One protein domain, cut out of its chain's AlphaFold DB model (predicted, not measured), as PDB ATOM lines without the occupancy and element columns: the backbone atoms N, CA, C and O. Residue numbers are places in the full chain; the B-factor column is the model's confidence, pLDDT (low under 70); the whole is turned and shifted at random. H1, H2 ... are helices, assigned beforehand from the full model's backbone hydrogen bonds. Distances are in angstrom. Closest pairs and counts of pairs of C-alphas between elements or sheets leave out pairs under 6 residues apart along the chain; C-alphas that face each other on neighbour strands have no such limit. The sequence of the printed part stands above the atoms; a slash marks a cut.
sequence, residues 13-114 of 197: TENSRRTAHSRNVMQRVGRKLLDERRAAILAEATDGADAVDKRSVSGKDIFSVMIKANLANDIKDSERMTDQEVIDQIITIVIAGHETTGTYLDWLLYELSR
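This is residues 13 to 114 of the 197 residues of an uncharacterized protein of Tulasnella calospora MUT 4182 (UniProt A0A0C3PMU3). Two long helices, H1 and H3, cross where the first turns of H3 pack on the middle of H1, and from there two free stretches spread as a V: residues 13 to 22, of which 14 to 22 belong to H1, and residues 96 to 114, of which 96 to 113 belong to H3. The short helix H2 packs on the later part of H1, and with the links it makes a small body at the closed end of the V. The printed part has 102 residues with three named helices, in the order H1, H2, H3, and no named strand; the class is all helix. The whole is loose, with a radius of gyration of the C-alphas of 18.1 A, and elongated, spanning 60 by 37 by 23 A.

H1, residues 14 to 45, touches H3, residues 83 to 113, with residues 26 to 34 alone, and H3 touches it with 83 to 91 alone. Their closest C-alphas, of Gly 30 and Ile 87, are 5.2 A apart. They run opposite ways at a steep tilt of 64 degrees. With residues 34 to 41 alone, H1 touches H2, residues 62 to 71, at a steep tilt of 66 degrees, the same way; the closest C-alphas, of Arg 37 and Ser 64, are 6.1 A apart. H2 and H3 form a helical hairpin, opposite ways at a shallow tilt of 16 degrees; they only just touch, with 3 pairs of C-alphas within 8 A, the closest those of Phe 63 and Ile 90 at 7.0 A. Every O i to N i+4 pair is within hydrogen-bond range in H1 and H2, and 25 of 27 in H3.

H1 is 46.7 A long from C-alpha 14 at (-9.885, -42.095, 43.495) to C-alpha 45. H2 is 14.2 A long. H3 is 44.6 A long and ends at C-alpha 113, (-35.177, -35.944, 20.562).

The C-alphas of Ala 49 and Arg 114, the two farthest apart, are 60.9 A from each other. The printed part has no cut, and both links are long. Residues 45 to 60 have pLDDT under 70.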
ATOM      1  N   THR A  13      -8.071 -39.592  47.306       90.62
ATOM      2  CA  THR A  13      -9.271 -40.254  46.782       90.62
ATOM      3  C   THR A  13      -9.022 -40.811  45.380       90.62
ATOM      4  O   THR A  13      -8.043 -40.473  44.711       90.62
ATOM      5  N   GLU A  14      -9.910 -41.680  44.901       90.31
ATOM      6  CA  GLU A  14      -9.885 -42.095  43.495       90.31
ATOM      7  C   GLU A  14     -10.046 -40.885  42.565       90.31
ATOM      8  O   GLU A  14      -9.298 -40.739  41.598       90.31
ATOM      9  N   ASN A  15     -10.949 -39.963  42.912       86.50
ATOM     10  CA  ASN A  15     -11.169 -38.746  42.144       86.50
ATOM     11  C   ASN A  15      -9.908 -37.870  42.081       86.50
ATOM     12  O   ASN A  15      -9.515 -37.448  41.000       86.50
ATOM     13  N   SER A  16      -9.204 -37.665  43.204       87.44
ATOM     14  CA  SER A  16      -7.967 -36.870  43.200       87.44
ATOM     15  C   SER A  16      -6.867 -37.509  42.347       87.44
ATOM     16  O   SER A  16      -6.127 -36.793  41.673       87.44
ATOM     17  N   ARG A  17      -6.774 -38.849  42.322       90.81
ATOM     18  CA  ARG A  17      -5.845 -39.571  41.434       90.81
ATOM     19  C   ARG A  17      -6.228 -39.411  39.963       90.81
ATOM     20  O   ARG A  17      -5.351 -39.137  39.147       90.81
ATOM     21  N   ARG A  18      -7.518 -39.528  39.627       91.69
ATOM     22  CA  ARG A  18      -8.032 -39.311  38.262       91.69
ATOM     23  C   ARG A  18      -7.761 -37.884  37.783       91.69
ATOM     24  O   ARG A  18      -7.188 -37.709  36.715       91.69
ATOM     25  N   THR A  19      -8.064 -36.868  38.594       89.44
ATOM     26  CA  THR A  19      -7.771 -35.464  38.260       89.44
ATOM     27  C   THR A  19      -6.276 -35.221  38.063       89.44
ATOM     28  O   THR A  19      -5.889 -34.544  37.113       89.44
ATOM     29  N   ALA A  20      -5.420 -35.782  38.925       90.62
ATOM     30  CA  ALA A  20      -3.971 -35.668  38.769       90.62
ATOM     31  C   ALA A  20      -3.482 -36.327  37.468       90.62
ATOM     32  O   ALA A  20      -2.675 -35.740  36.749       90.62
ATOM     33  N   HIS A  21      -4.009 -37.507  37.128       94.75
ATOM     34  CA  HIS A  21      -3.705 -38.177  35.866       94.75
ATOM     35  C   HIS A  21      -4.120 -37.329  34.654       94.75
ATOM     36  O   HIS A  21      -3.285 -37.069  33.786       94.75
ATOM     37  N   SER A  22      -5.360 -36.828  34.621       93.56
ATOM     38  CA  SER A  22      -5.837 -35.955  33.541       93.56
ATOM     39  C   SER A  22      -4.997 -34.686  33.423       93.56
ATOM     40  O   SER A  22      -4.624 -34.302  32.317       93.56
ATOM     41  N   ARG A  23      -4.616 -34.066  34.550       92.19
ATOM     42  CA  ARG A  23      -3.712 -32.907  34.556       92.19
ATOM     43  C   ARG A  23      -2.371 -33.237  33.906       92.19
ATOM     44  O   ARG A  23      -1.920 -32.478  33.058       92.19
ATOM     45  N   ASN A  24      -1.768 -34.374  34.244       95.31
ATOM     46  CA  ASN A  24      -0.495 -34.791  33.652       95.31
ATOM     47  C   ASN A  24      -0.610 -35.029  32.139       95.31
ATOM     48  O   ASN A  24       0.299 -34.679  31.388       95.31
ATOM     49  N   VAL A  25      -1.730 -35.591  31.672       95.44
ATOM     50  CA  VAL A  25      -1.996 -35.763  30.236       95.44
ATOM     51  C   VAL A  25      -2.126 -34.411  29.538       95.44
ATOM     52  O   VAL A  25      -1.460 -34.201  28.526       95.44
ATOM     53  N   MET A  26      -2.920 -33.491  30.091       94.69
ATOM     54  CA  MET A  26      -3.101 -32.146  29.534       94.69
ATOM     55  C   MET A  26      -1.778 -31.378  29.470       94.69
ATOM     56  O   MET A  26      -1.457 -30.817  28.430       94.69
ATOM     57  N   GLN A  27      -0.970 -31.431  30.531       95.19
ATOM     58  CA  GLN A  27       0.350 -30.796  30.575       95.19
ATOM     59  C   GLN A  27       1.304 -31.374  29.526       95.19
ATOM     60  O   GLN A  27       1.959 -30.636  28.793       95.19
ATOM     61  N   ARG A  28       1.339 -32.703  29.386       96.12
ATOM     62  CA  ARG A  28       2.163 -33.375  28.374       96.12
ATOM     63  C   ARG A  28       1.762 -32.983  26.951       96.12
ATOM     64  O   ARG A  28       2.633 -32.733  26.123       96.12
ATOM     65  N   VAL A  29       0.461 -32.962  26.652       94.44
ATOM     66  CA  VAL A  29      -0.045 -32.581  25.322       94.44
ATOM     67  C   VAL A  29       0.185 -31.093  25.061       94.44
ATOM     68  O   VAL A  29       0.664 -30.742  23.988       94.44
ATOM     69  N   GLY A  30      -0.079 -30.232  26.045       93.56
ATOM     70  CA  GLY A  30       0.152 -28.794  25.949       93.56
ATOM     71  C   GLY A  30       1.617 -28.450  25.681       93.56
ATOM     72  O   GLY A  30       1.897 -27.680  24.767       93.56
ATOM     73  N   ARG A  31       2.559 -29.090  26.390       95.38
ATOM     74  CA  ARG A  31       4.001 -28.939  26.130       95.38
ATOM     75  C   ARG A  31       4.362 -29.338  24.699       95.38
ATOM     76  O   ARG A  31       5.019 -28.569  24.011       95.38
ATOM     77  N   LYS A  32       3.875 -30.493  24.231       94.12
ATOM     78  CA  LYS A  32       4.105 -30.949  22.852       94.12
ATOM     79  C   LYS A  32       3.614 -29.919  21.824       94.12
ATOM     80  O   LYS A  32       4.345 -29.605  20.893       94.12
ATOM     81  N   LEU A  33       2.405 -29.381  22.006       91.25
ATOM     82  CA  LEU A  33       1.844 -28.363  21.113       91.25
ATOM     83  C   LEU A  33       2.665 -27.069  21.128       91.25
ATOM     84  O   LEU A  33       2.918 -26.499  20.070       91.25
ATOM     85  N   LEU A  34       3.097 -26.617  22.310       91.38
ATOM     86  CA  LEU A  34       3.959 -25.445  22.444       91.38
ATOM     87  C   LEU A  34       5.270 -25.633  21.672       91.38
ATOM     88  O   LEU A  34       5.638 -24.766  20.882       91.38
ATOM     89  N   ASP A  35       5.944 -26.766  21.870       91.94
ATOM     90  CA  ASP A  35       7.236 -27.050  21.242       91.94
ATOM     91  C   ASP A  35       7.107 -27.132  19.711       91.94
ATOM     92  O   ASP A  35       7.889 -26.508  18.990       91.94
ATOM     93  N   GLU A  36       6.079 -27.824  19.203       89.75
ATOM     94  CA  GLU A  36       5.793 -27.927  17.763       89.75
ATOM     95  C   GLU A  36       5.519 -26.558  17.129       89.75
ATOM     96  O   GLU A  36       6.057 -26.237  16.066       89.75
ATOM     97  N   ARG A  37       4.695 -25.726  17.779       88.50
ATOM     98  CA  ARG A  37       4.351 -24.393  17.266       88.50
ATOM     99  C   ARG A  37       5.527 -23.434  17.345       88.50
ATOM    100  O   ARG A  37       5.784 -22.730  16.375       88.50
ATOM    101  N   ARG A  38       6.283 -23.435  18.446       87.44
ATOM    102  CA  ARG A  38       7.493 -22.613  18.585       87.44
ATOM    103  C   ARG A  38       8.532 -22.982  17.523       87.44
ATOM    104  O   ARG A  38       9.080 -22.079  16.898       87.44
ATOM    105  N   ALA A  39       8.765 -24.272  17.279       87.38
ATOM    106  CA  ALA A  39       9.692 -24.723  16.241       87.38
ATOM    107  C   ALA A  39       9.260 -24.258  14.840       87.38
ATOM    108  O   ALA A  39      10.085 -23.733  14.093       87.38
ATOM    109  N   ALA A  40       7.970 -24.382  14.506       84.50
ATOM    110  CA  ALA A  40       7.434 -23.903  13.232       84.50
ATOM    111  C   ALA A  40       7.598 -22.382  13.064       84.50
ATOM    112  O   ALA A  40       8.044 -21.923  12.018       84.50
ATOM    113  N   ILE A  41       7.304 -21.604  14.111       81.75
ATOM    114  CA  ILE A  41       7.441 -20.140  14.104       81.75
ATOM    115  C   ILE A  41       8.896 -19.711  13.880       81.75
ATOM    116  O   ILE A  41       9.152 -18.790  13.108       81.75
ATOM    117  N   LEU A  42       9.847 -20.361  14.554       81.56
ATOM    118  CA  LEU A  42      11.267 -20.034  14.414       81.56
ATOM    119  C   LEU A  42      11.806 -20.399  13.026       81.56
ATOM    120  O   LEU A  42      12.599 -19.640  12.479       81.56
ATOM    121  N   ALA A  43      11.342 -21.509  12.443       80.06
ATOM    122  CA  ALA A  43      11.697 -21.894  11.080       80.06
ATOM    123  C   ALA A  43      11.187 -20.885  10.031       80.06
ATOM    124  O   ALA A  43      11.884 -20.614   9.058       80.06
ATOM    125  N   GLU A  44      10.006 -20.289  10.239       72.38
ATOM    126  CA  GLU A  44       9.488 -19.214   9.375       72.38
ATOM    127  C   GLU A  44      10.272 -17.896   9.525       72.38
ATOM    128  O   GLU A  44      10.385 -17.134   8.567       72.38
ATOM    129  N   ALA A  45      10.807 -17.604  10.716       66.25
ATOM    130  CA  ALA A  45      11.509 -16.349  10.998       66.25
ATOM    131  C   ALA A  45      12.923 -16.285  10.385       66.25
ATOM    132  O   ALA A  45      13.427 -15.196  10.114       66.25
ATOM    133  N   THR A  46      13.569 -17.427  10.139       56.84
ATOM    134  CA  THR A  46      14.935 -17.485   9.585       56.84
ATOM    135  C   THR A  46      15.041 -17.122   8.098       56.84
ATOM    136  O   THR A  46      16.128 -16.753   7.661       56.84
ATOM    137  N   ASP A  47      13.943 -17.145   7.335       55.38
ATOM    138  CA  ASP A  47      13.937 -16.806   5.898       55.38
ATOM    139  C   ASP A  47      13.692 -15.304   5.611       55.38
ATOM    140  O   ASP A  47      13.690 -14.877   4.455       55.38
ATOM    141  N   GLY A  48      13.531 -14.468   6.646       48.28
ATOM    142  CA  GLY A  48      13.291 -13.031   6.492       48.28
ATOM    143  C   GLY A  48      13.655 -12.212   7.731       48.28
ATOM    144  O   GLY A  48      12.793 -11.931   8.549       48.28
ATOM    145  N   ALA A  49      14.930 -11.816   7.825       47.50
ATOM    146  CA  ALA A  49      15.489 -10.716   8.626       47.50
ATOM    147  C   ALA A  49      14.811 -10.378   9.982       47.50
ATOM    148  O   ALA A  49      13.886  -9.574  10.030       47.50
ATOM    149  N   ASP A  50      15.372 -10.913  11.078       48.53
ATOM    150  CA  ASP A  50      15.510 -10.359  12.450       48.53
ATOM    151  C   ASP A  50      14.327  -9.664  13.164       48.53
ATOM    152  O   ASP A  50      14.489  -9.120  14.260       48.53
ATOM    153  N   ALA A  51      13.109  -9.729  12.639       53.44
ATOM    154  CA  ALA A  51      11.927  -9.231  13.323       53.44
ATOM    155  C   ALA A  51      10.744 -10.172  13.102       53.44
ATOM    156  O   ALA A  51      10.227 -10.306  11.994       53.44
ATOM    157  N   VAL A  52      10.245 -10.768  14.189       53.69
ATOM    158  CA  VAL A  52       8.870 -11.283  14.220       53.69
ATOM    159  C   VAL A  52       7.946 -10.062  14.174       53.69
ATOM    160  O   VAL A  52       7.522  -9.540  15.204       53.69
ATOM    161  N   ASP A  53       7.701  -9.538  12.971       53.34
ATOM    162  CA  ASP A  53       6.718  -8.483  12.747       53.34
ATOM    163  C   ASP A  53       5.327  -9.042  13.084       53.34
ATOM    164  O   ASP A  53       4.892 -10.060  12.542       53.34
ATOM    165  N   LYS A  54       4.591  -8.350  13.963       52.31
ATOM    166  CA  LYS A  54       3.191  -8.666  14.295       52.31
ATOM    167  C   LYS A  54       2.287  -8.713  13.055       52.31
ATOM    168  O   LYS A  54       1.170  -9.208  13.156       52.31
ATOM    169  N   ARG A  55       2.733  -8.189  11.905       48.44
ATOM    170  CA  ARG A  55       2.003  -8.196  10.627       48.44
ATOM    171  C   ARG A  55       2.344  -9.365   9.695       48.44
ATOM    172  O   ARG A  55       1.556  -9.625   8.791       48.44
ATOM    173  N   SER A  56       3.437 -10.102   9.910       50.94
ATOM    174  CA  SER A  56       3.845 -11.241   9.062       50.94
ATOM    175  C   SER A  56       3.297 -12.591   9.557       50.94
ATOM    176  O   SER A  56       3.933 -13.635   9.410       50.94
ATOM    177  N   VAL A  57       2.103 -12.594  10.166       51.78
ATOM    178  CA  VAL A  57       1.497 -13.764  10.832       51.78
ATOM    179  C   VAL A  57       1.168 -14.885   9.832       51.78
ATOM    180  O   VAL A  57       0.034 -15.037   9.384       51.78
ATOM    181  N   SER A  58       2.156 -15.715   9.497       51.47
ATOM    182  CA  SER A  58       1.946 -17.058   8.945       51.47
ATOM    183  C   SER A  58       1.741 -18.033  10.109       51.47
ATOM    184  O   SER A  58       2.549 -18.094  11.020       51.47
ATOM    185  N   GLY A  59       0.587 -18.685  10.197       56.56
ATOM    186  CA  GLY A  59       0.154 -19.418  11.396       56.56
ATOM    187  C   GLY A  59      -1.229 -18.949  11.821       56.56
ATOM    188  O   GLY A  59      -1.377 -18.059  12.652       56.56
ATOM    189  N   LYS A  60      -2.258 -19.525  11.192       68.12
ATOM    190  CA  LYS A  60      -3.663 -19.088  11.298       68.12
ATOM    191  C   LYS A  60      -4.384 -19.623  12.545       68.12
ATOM    192  O   LYS A  60      -5.602 -19.768  12.518       68.12
ATOM    193  N   ASP A  61      -3.661 -19.965  13.610       85.00
ATOM    194  CA  ASP A  61      -4.260 -20.480  14.844       85.00
ATOM    195  C   ASP A  61      -3.885 -19.637  16.067       85.00
ATOM    196  O   ASP A  61      -2.835 -18.996  16.120       85.00
ATOM    197  N   ILE A  62      -4.781 -19.635  17.056       86.94
ATOM    198  CA  ILE A  62      -4.682 -18.801  18.258       86.94
ATOM    199  C   ILE A  62      -3.405 -19.061  19.070       86.94
ATOM    200  O   ILE A  62      -2.865 -18.129  19.663       86.94
ATOM    201  N   PHE A  63      -2.880 -20.290  19.068       87.69
ATOM    202  CA  PHE A  63      -1.660 -20.624  19.804       87.69
ATOM    203  C   PHE A  63      -0.429 -20.092  19.083       87.69
ATOM    204  O   PHE A  63       0.454 -19.527  19.724       87.69
ATOM    205  N   SER A  64      -0.406 -20.185  17.753       86.31
ATOM    206  CA  SER A  64       0.627 -19.548  16.936       86.31
ATOM    207  C   SER A  64       0.667 -18.033  17.167       86.31
ATOM    208  O   SER A  64       1.739 -17.476  17.401       86.31
ATOM    209  N   VAL A  65      -0.496 -17.370  17.188       88.31
ATOM    210  CA  VAL A  65      -0.601 -15.928  17.480       88.31
ATOM    211  C   VAL A  65      -0.103 -15.601  18.891       88.31
ATOM    212  O   VAL A  65       0.679 -14.668  19.056       88.31
ATOM    213  N   MET A  66      -0.500 -16.382  19.899       89.12
ATOM    214  CA  MET A  66      -0.077 -16.190  21.290       89.12
ATOM    215  C   MET A  66       1.438 -16.353  21.465       89.12
ATOM    216  O   MET A  66       2.075 -15.517  22.100       89.12
ATOM    217  N   ILE A  67       2.035 -17.392  20.871       88.31
ATOM    218  CA  ILE A  67       3.480 -17.637  20.951       88.31
ATOM    219  C   ILE A  67       4.250 -16.528  20.226       88.31
ATOM    220  O   ILE A  67       5.218 -16.014  20.781       88.31
ATOM    221  N   LYS A  68       3.811 -16.109  19.029       85.12
ATOM    222  CA  LYS A  68       4.425 -14.982  18.305       85.12
ATOM    223  C   LYS A  68       4.346 -13.690  19.112       85.12
ATOM    224  O   LYS A  68       5.352 -13.000  19.238       85.12
ATOM    225  N   ALA A  69       3.186 -13.392  19.699       87.25
ATOM    226  CA  ALA A  69       3.024 -12.236  20.574       87.25
ATOM    227  C   ALA A  69       3.993 -12.305  21.761       87.25
ATOM    228  O   ALA A  69       4.708 -11.341  22.007       87.25
ATOM    229  N   ASN A  70       4.101 -13.460  22.423       88.88
ATOM    230  CA  ASN A  70       4.999 -13.660  23.560       88.88
ATOM    231  C   ASN A  70       6.499 -13.610  23.198       88.88
ATOM    232  O   ASN A  70       7.334 -13.425  24.081       88.88
ATOM    233  N   LEU A  71       6.854 -13.772  21.919       83.69
ATOM    234  CA  LEU A  71       8.221 -13.664  21.391       83.69
ATOM    235  C   LEU A  71       8.529 -12.290  20.777       83.69
ATOM    236  O   LEU A  71       9.668 -12.046  20.394       83.69
ATOM    237  N   ALA A  72       7.553 -11.385  20.692       82.50
ATOM    238  CA  ALA A  72       7.753 -10.083  20.072       82.50
ATOM    239  C   ALA A  72       8.794  -9.240  20.835       82.50
ATOM    240  O   ALA A  72       8.918  -9.318  22.063       82.50
ATOM    241  N   ASN A  73       9.545  -8.422  20.094       78.75
ATOM    242  CA  ASN A  73      10.617  -7.579  20.640       78.75
ATOM    243  C   ASN A  73      10.093  -6.359  21.415       78.75
ATOM    244  O   ASN A  73      10.849  -5.730  22.147       78.75
ATOM    245  N   ASP A  74       8.813  -6.012  21.259       83.44
ATOM    246  CA  ASP A  74       8.177  -4.865  21.914       83.44
ATOM    247  C   ASP A  74       7.523  -5.202  23.267       83.44
ATOM    248  O   ASP A  74       6.947  -4.319  23.900       83.44
ATOM    249  N   ILE A  75       7.637  -6.453  23.728       83.19
ATOM    250  CA  ILE A  75       7.206  -6.896  25.059       83.19
ATOM    251  C   ILE A  75       8.391  -6.865  26.027       83.19
ATOM    252  O   ILE A  75       9.462  -7.405  25.732       83.19
ATOM    253  N   LYS A  76       8.194  -6.265  27.209       87.69
ATOM    254  CA  LYS A  76       9.190  -6.293  28.290       87.69
ATOM    255  C   LYS A  76       9.299  -7.700  28.864       87.69
ATOM    256  O   LYS A  76       8.296  -8.386  29.004       87.69
ATOM    257  N   ASP A  77      10.479  -8.095  29.326       84.56
ATOM    258  CA  ASP A  77      10.667  -9.430  29.915       84.56
ATOM    259  C   ASP A  77       9.765  -9.695  31.131       84.56
ATOM    260  O   ASP A  77       9.331 -10.823  31.333       84.56
ATOM    261  N   SER A  78       9.404  -8.655  31.893       88.31
ATOM    262  CA  SER A  78       8.442  -8.746  33.003       88.31
ATOM    263  C   SER A  78       6.997  -9.026  32.572       88.31
ATOM    264  O   SER A  78       6.163  -9.337  33.414       88.31
ATOM    265  N   GLU A  79       6.683  -8.844  31.292       86.75
ATOM    266  CA  GLU A  79       5.354  -9.024  30.694       86.75
ATOM    267  C   GLU A  79       5.288 -10.304  29.839       86.75
ATOM    268  O   GLU A  79       4.224 -10.642  29.319       86.75
ATOM    269  N   ARG A  80       6.410 -11.026  29.685       89.88
ATOM    270  CA  ARG A  80       6.455 -12.299  28.960       89.88
ATOM    271  C   ARG A  80       5.867 -13.414  29.810       89.88
ATOM    272  O   ARG A  80       6.222 -13.590  30.972       89.88
ATOM    273  N   MET A  81       5.030 -14.225  29.182       92.50
ATOM    274  CA  MET A  81       4.542 -15.466  29.760       92.50
ATOM    275  C   MET A  81       5.660 -16.505  29.782       92.50
ATOM    276  O   MET A  81       6.351 -16.731  28.782       92.50
ATOM    277  N   THR A  82       5.783 -17.200  30.903       93.81
ATOM    278  CA  THR A  82       6.561 -18.432  31.002       93.81
ATOM    279  C   THR A  82       5.953 -19.523  30.119       93.81
ATOM    280  O   THR A  82       4.757 -19.523  29.821       93.81
ATOM    281  N   ASP A  83       6.755 -20.518  29.739       91.88
ATOM    282  CA  ASP A  83       6.252 -21.677  28.994       91.88
ATOM    283  C   ASP A  83       5.083 -22.367  29.715       91.88
ATOM    284  O   ASP A  83       4.152 -22.842  29.069       91.88
ATOM    285  N   GLN A  84       5.124 -22.414  31.052       94.38
ATOM    286  CA  GLN A  84       4.063 -23.017  31.850       94.38
ATOM    287  C   GLN A  84       2.760 -22.226  31.727       94.38
ATOM    288  O   GLN A  84       1.714 -22.822  31.496       94.38
ATOM    289  N   GLU A  85       2.821 -20.897  31.798       94.50
ATOM    290  CA  GLU A  85       1.644 -20.043  31.617       94.50
ATOM    291  C   GLU A  85       1.073 -20.160  30.201       94.50
ATOM    292  O   GLU A  85      -0.144 -20.198  30.039       94.50
ATOM    293  N   VAL A  86       1.921 -20.276  29.170       93.38
ATOM    294  CA  VAL A  86       1.451 -20.509  27.792       93.38
ATOM    295  C   VAL A  86       0.733 -21.856  27.686       93.38
ATOM    296  O   VAL A  86      -0.354 -21.929  27.112       93.38
ATOM    297  N   ILE A  87       1.293 -22.918  28.275       93.62
ATOM    298  CA  ILE A  87       0.645 -24.237  28.321       93.62
ATOM    299  C   ILE A  87      -0.693 -24.159  29.063       93.62
ATOM    300  O   ILE A  87      -1.692 -24.707  28.593       93.62
ATOM    301  N   ASP A  88      -0.737 -23.460  30.192       94.50
ATOM    302  CA  ASP A  88      -1.950 -23.318  30.989       94.50
ATOM    303  C   ASP A  88      -3.037 -22.538  30.224       94.50
ATOM    304  O   ASP A  88      -4.214 -22.902  30.305       94.50
ATOM    305  N   GLN A  89      -2.674 -21.545  29.403       94.00
ATOM    306  CA  GLN A  89      -3.622 -20.873  28.502       94.00
ATOM    307  C   GLN A  89      -4.124 -21.786  27.377       94.00
ATOM    308  O   GLN A  89      -5.324 -21.799  27.099       94.00
ATOM    309  N   ILE A  90      -3.249 -22.596  26.768       91.06
ATOM    310  CA  ILE A  90      -3.648 -23.602  25.765       91.06
ATOM    311  C   ILE A  90      -4.706 -24.539  26.356       91.06
ATOM    312  O   ILE A  90      -5.767 -24.745  25.764       91.06
ATOM    313  N   ILE A  91      -4.437 -25.074  27.549       92.94
ATOM    314  CA  ILE A  91      -5.348 -25.980  28.255       92.94
ATOM    315  C   ILE A  91      -6.666 -25.271  28.580       92.94
ATOM    316  O   ILE A  91      -7.736 -25.831  28.343       92.94
ATOM    317  N   THR A  92      -6.600 -24.036  29.080       93.62
ATOM    318  CA  THR A  92      -7.781 -23.245  29.448       93.62
ATOM    319  C   THR A  92      -8.709 -23.032  28.257       93.62
ATOM    320  O   THR A  92      -9.901 -23.305  28.369       93.62
ATOM    321  N   ILE A  93      -8.176 -22.608  27.107       92.31
ATOM    322  CA  ILE A  93      -8.971 -22.356  25.895       92.31
ATOM    323  C   ILE A  93      -9.638 -23.643  25.399       92.31
ATOM    324  O   ILE A  93     -10.816 -23.628  25.048       92.31
ATOM    325  N   VAL A  94      -8.911 -24.767  25.396       91.56
ATOM    326  CA  VAL A  94      -9.460 -26.056  24.954       91.56
ATOM    327  C   VAL A  94     -10.587 -26.514  25.872       91.56
ATOM    328  O   VAL A  94     -11.648 -26.873  25.376       91.56
ATOM    329  N   ILE A  95     -10.396 -26.471  27.192       91.12
ATOM    330  CA  ILE A  95     -11.437 -26.877  28.147       91.12
ATOM    331  C   ILE A  95     -12.658 -25.967  28.019       91.12
ATOM    332  O   ILE A  95     -13.779 -26.457  27.894       91.12
ATOM    333  N   ALA A  96     -12.432 -24.651  28.026       91.88
ATOM    334  CA  ALA A  96     -13.497 -23.662  27.969       91.88
ATOM    335  C   ALA A  96     -14.297 -23.746  26.666       91.88
ATOM    336  O   ALA A  96     -15.496 -23.527  26.697       91.88
ATOM    337  N   GLY A  97     -13.660 -24.054  25.533       91.50
ATOM    338  CA  GLY A  97     -14.344 -24.168  24.247       91.50
ATOM    339  C   GLY A  97     -14.987 -25.533  24.010       91.50
ATOM    340  O   GLY A  97     -16.070 -25.601  23.440       91.50
ATOM    341  N   HIS A  98     -14.336 -26.621  24.425       93.31
ATOM    342  CA  HIS A  98     -14.764 -27.980  24.092       93.31
ATOM    343  C   HIS A  98     -15.888 -28.473  24.999       93.31
ATOM    344  O   HIS A  98     -16.935 -28.887  24.508       93.31
ATOM    345  N   GLU A  99     -15.682 -28.425  26.316       91.81
ATOM    346  CA  GLU A  99     -16.632 -29.026  27.251       91.81
ATOM    347  C   GLU A  99     -17.956 -28.265  27.230       91.81
ATOM    348  O   GLU A  99     -19.015 -28.870  27.092       91.81
ATOM    349  N   THR A 100     -17.917 -26.927  27.267       94.62
ATOM    350  CA  THR A 100     -19.156 -26.148  27.366       94.62
ATOM    351  C   THR A 100     -20.012 -26.243  26.107       94.62
ATOM    352  O   THR A 100     -21.232 -26.353  26.203       94.62
ATOM    353  N   THR A 101     -19.394 -26.198  24.922       95.69
ATOM    354  CA  THR A 101     -20.132 -26.305  23.655       95.69
ATOM    355  C   THR A 101     -20.615 -27.732  23.413       95.69
ATOM    356  O   THR A 101     -21.746 -27.904  22.965       95.69
ATOM    357  N   GLY A 102     -19.821 -28.743  23.785       96.38
ATOM    358  CA  GLY A 102     -20.218 -30.149  23.741       96.38
ATOM    359  C   GLY A 102     -21.434 -30.427  24.621       96.38
ATOM    360  O   GLY A 102     -22.466 -30.859  24.116       96.38
ATOM    361  N   THR A 103     -21.369 -30.066  25.908       95.31
ATOM    362  CA  THR A 103     -22.500 -30.241  26.836       95.31
ATOM    363  C   THR A 103     -23.741 -29.473  26.373       95.31
ATOM    364  O   THR A 103     -24.861 -29.966  26.491       95.31
ATOM    365  N   TYR A 104     -23.568 -28.267  25.822       96.50
ATOM    366  CA  TYR A 104     -24.679 -27.500  25.259       96.50
ATOM    367  C   TYR A 104     -25.372 -28.248  24.109       96.50
ATOM    368  O   TYR A 104     -26.605 -28.325  24.077       96.50
ATOM    369  N   LEU A 105     -24.591 -28.802  23.175       97.19
ATOM    370  CA  LEU A 105     -25.110 -29.570  22.044       97.19
ATOM    371  C   LEU A 105     -25.787 -30.863  22.500       97.19
ATOM    372  O   LEU A 105     -26.850 -31.189  21.977       97.19
ATOM    373  N   ASP A 106     -25.231 -31.551  23.497       97.31
ATOM    374  CA  ASP A 106     -25.848 -32.746  24.079       97.31
ATOM    375  C   ASP A 106     -27.245 -32.433  24.626       97.31
ATOM    376  O   ASP A 106     -28.209 -33.131  24.302       97.31
ATOM    377  N   TRP A 107     -27.390 -31.339  25.382       97.50
ATOM    378  CA  TRP A 107     -28.694 -30.883  25.870       97.50
ATOM    379  C   TRP A 107     -29.645 -30.500  24.741       97.50
ATOM    380  O   TRP A 107     -30.813 -30.887  24.773       97.50
ATOM    381  N   LEU A 108     -29.156 -29.773  23.735       97.69
ATOM    382  CA  LEU A 108     -29.973 -29.358  22.598       97.69
ATOM    383  C   LEU A 108     -30.533 -30.576  21.855       97.69
ATOM    384  O   LEU A 108     -31.733 -30.653  21.590       97.69
ATOM    385  N   LEU A 109     -29.671 -31.541  21.532       97.62
ATOM    386  CA  LEU A 109     -30.060 -32.764  20.835       97.62
ATOM    387  C   LEU A 109     -30.976 -33.630  21.696       97.62
ATOM    388  O   LEU A 109     -31.964 -34.161  21.184       97.62
ATOM    389  N   TYR A 110     -30.696 -33.730  22.996       97.44
ATOM    390  CA  TYR A 110     -31.571 -34.408  23.943       97.44
ATOM    391  C   TYR A 110     -32.974 -33.796  23.923       97.44
ATOM    392  O   TYR A 110     -33.938 -34.520  23.687       97.44
ATOM    393  N   GLU A 111     -33.104 -32.476  24.075       97.50
ATOM    394  CA  GLU A 111     -34.400 -31.792  24.049       97.50
ATOM    395  C   GLU A 111     -35.136 -31.992  22.724       97.50
ATOM    396  O   GLU A 111     -36.323 -32.303  22.738       97.50
ATOM    397  N   LEU A 112     -34.449 -31.884  21.585       97.69
ATOM    398  CA  LEU A 112     -35.056 -32.089  20.265       97.69
ATOM    399  C   LEU A 112     -35.460 -33.548  19.996       97.69
ATOM    400  O   LEU A 112     -36.318 -33.789  19.149       97.69
ATOM    401  N   SER A 113     -34.851 -34.515  20.689       97.56
ATOM    402  CA  SER A 113     -35.177 -35.944  20.562       97.56
ATOM    403  C   SER A 113     -36.426 -36.364  21.340       97.56
ATOM    404  O   SER A 113     -36.960 -37.453  21.120       97.56
ATOM    405  N   ARG A 114     -36.892 -35.522  22.269       97.50
ATOM    406  CA  ARG A 114     -38.019 -35.846  23.142       97.50
ATOM    407  C   ARG A 114     -39.339 -35.840  22.359       97.50
ATOM    408  O   ARG A 114     -39.592 -34.869  21.641       97.50
TER     409      ARG A 114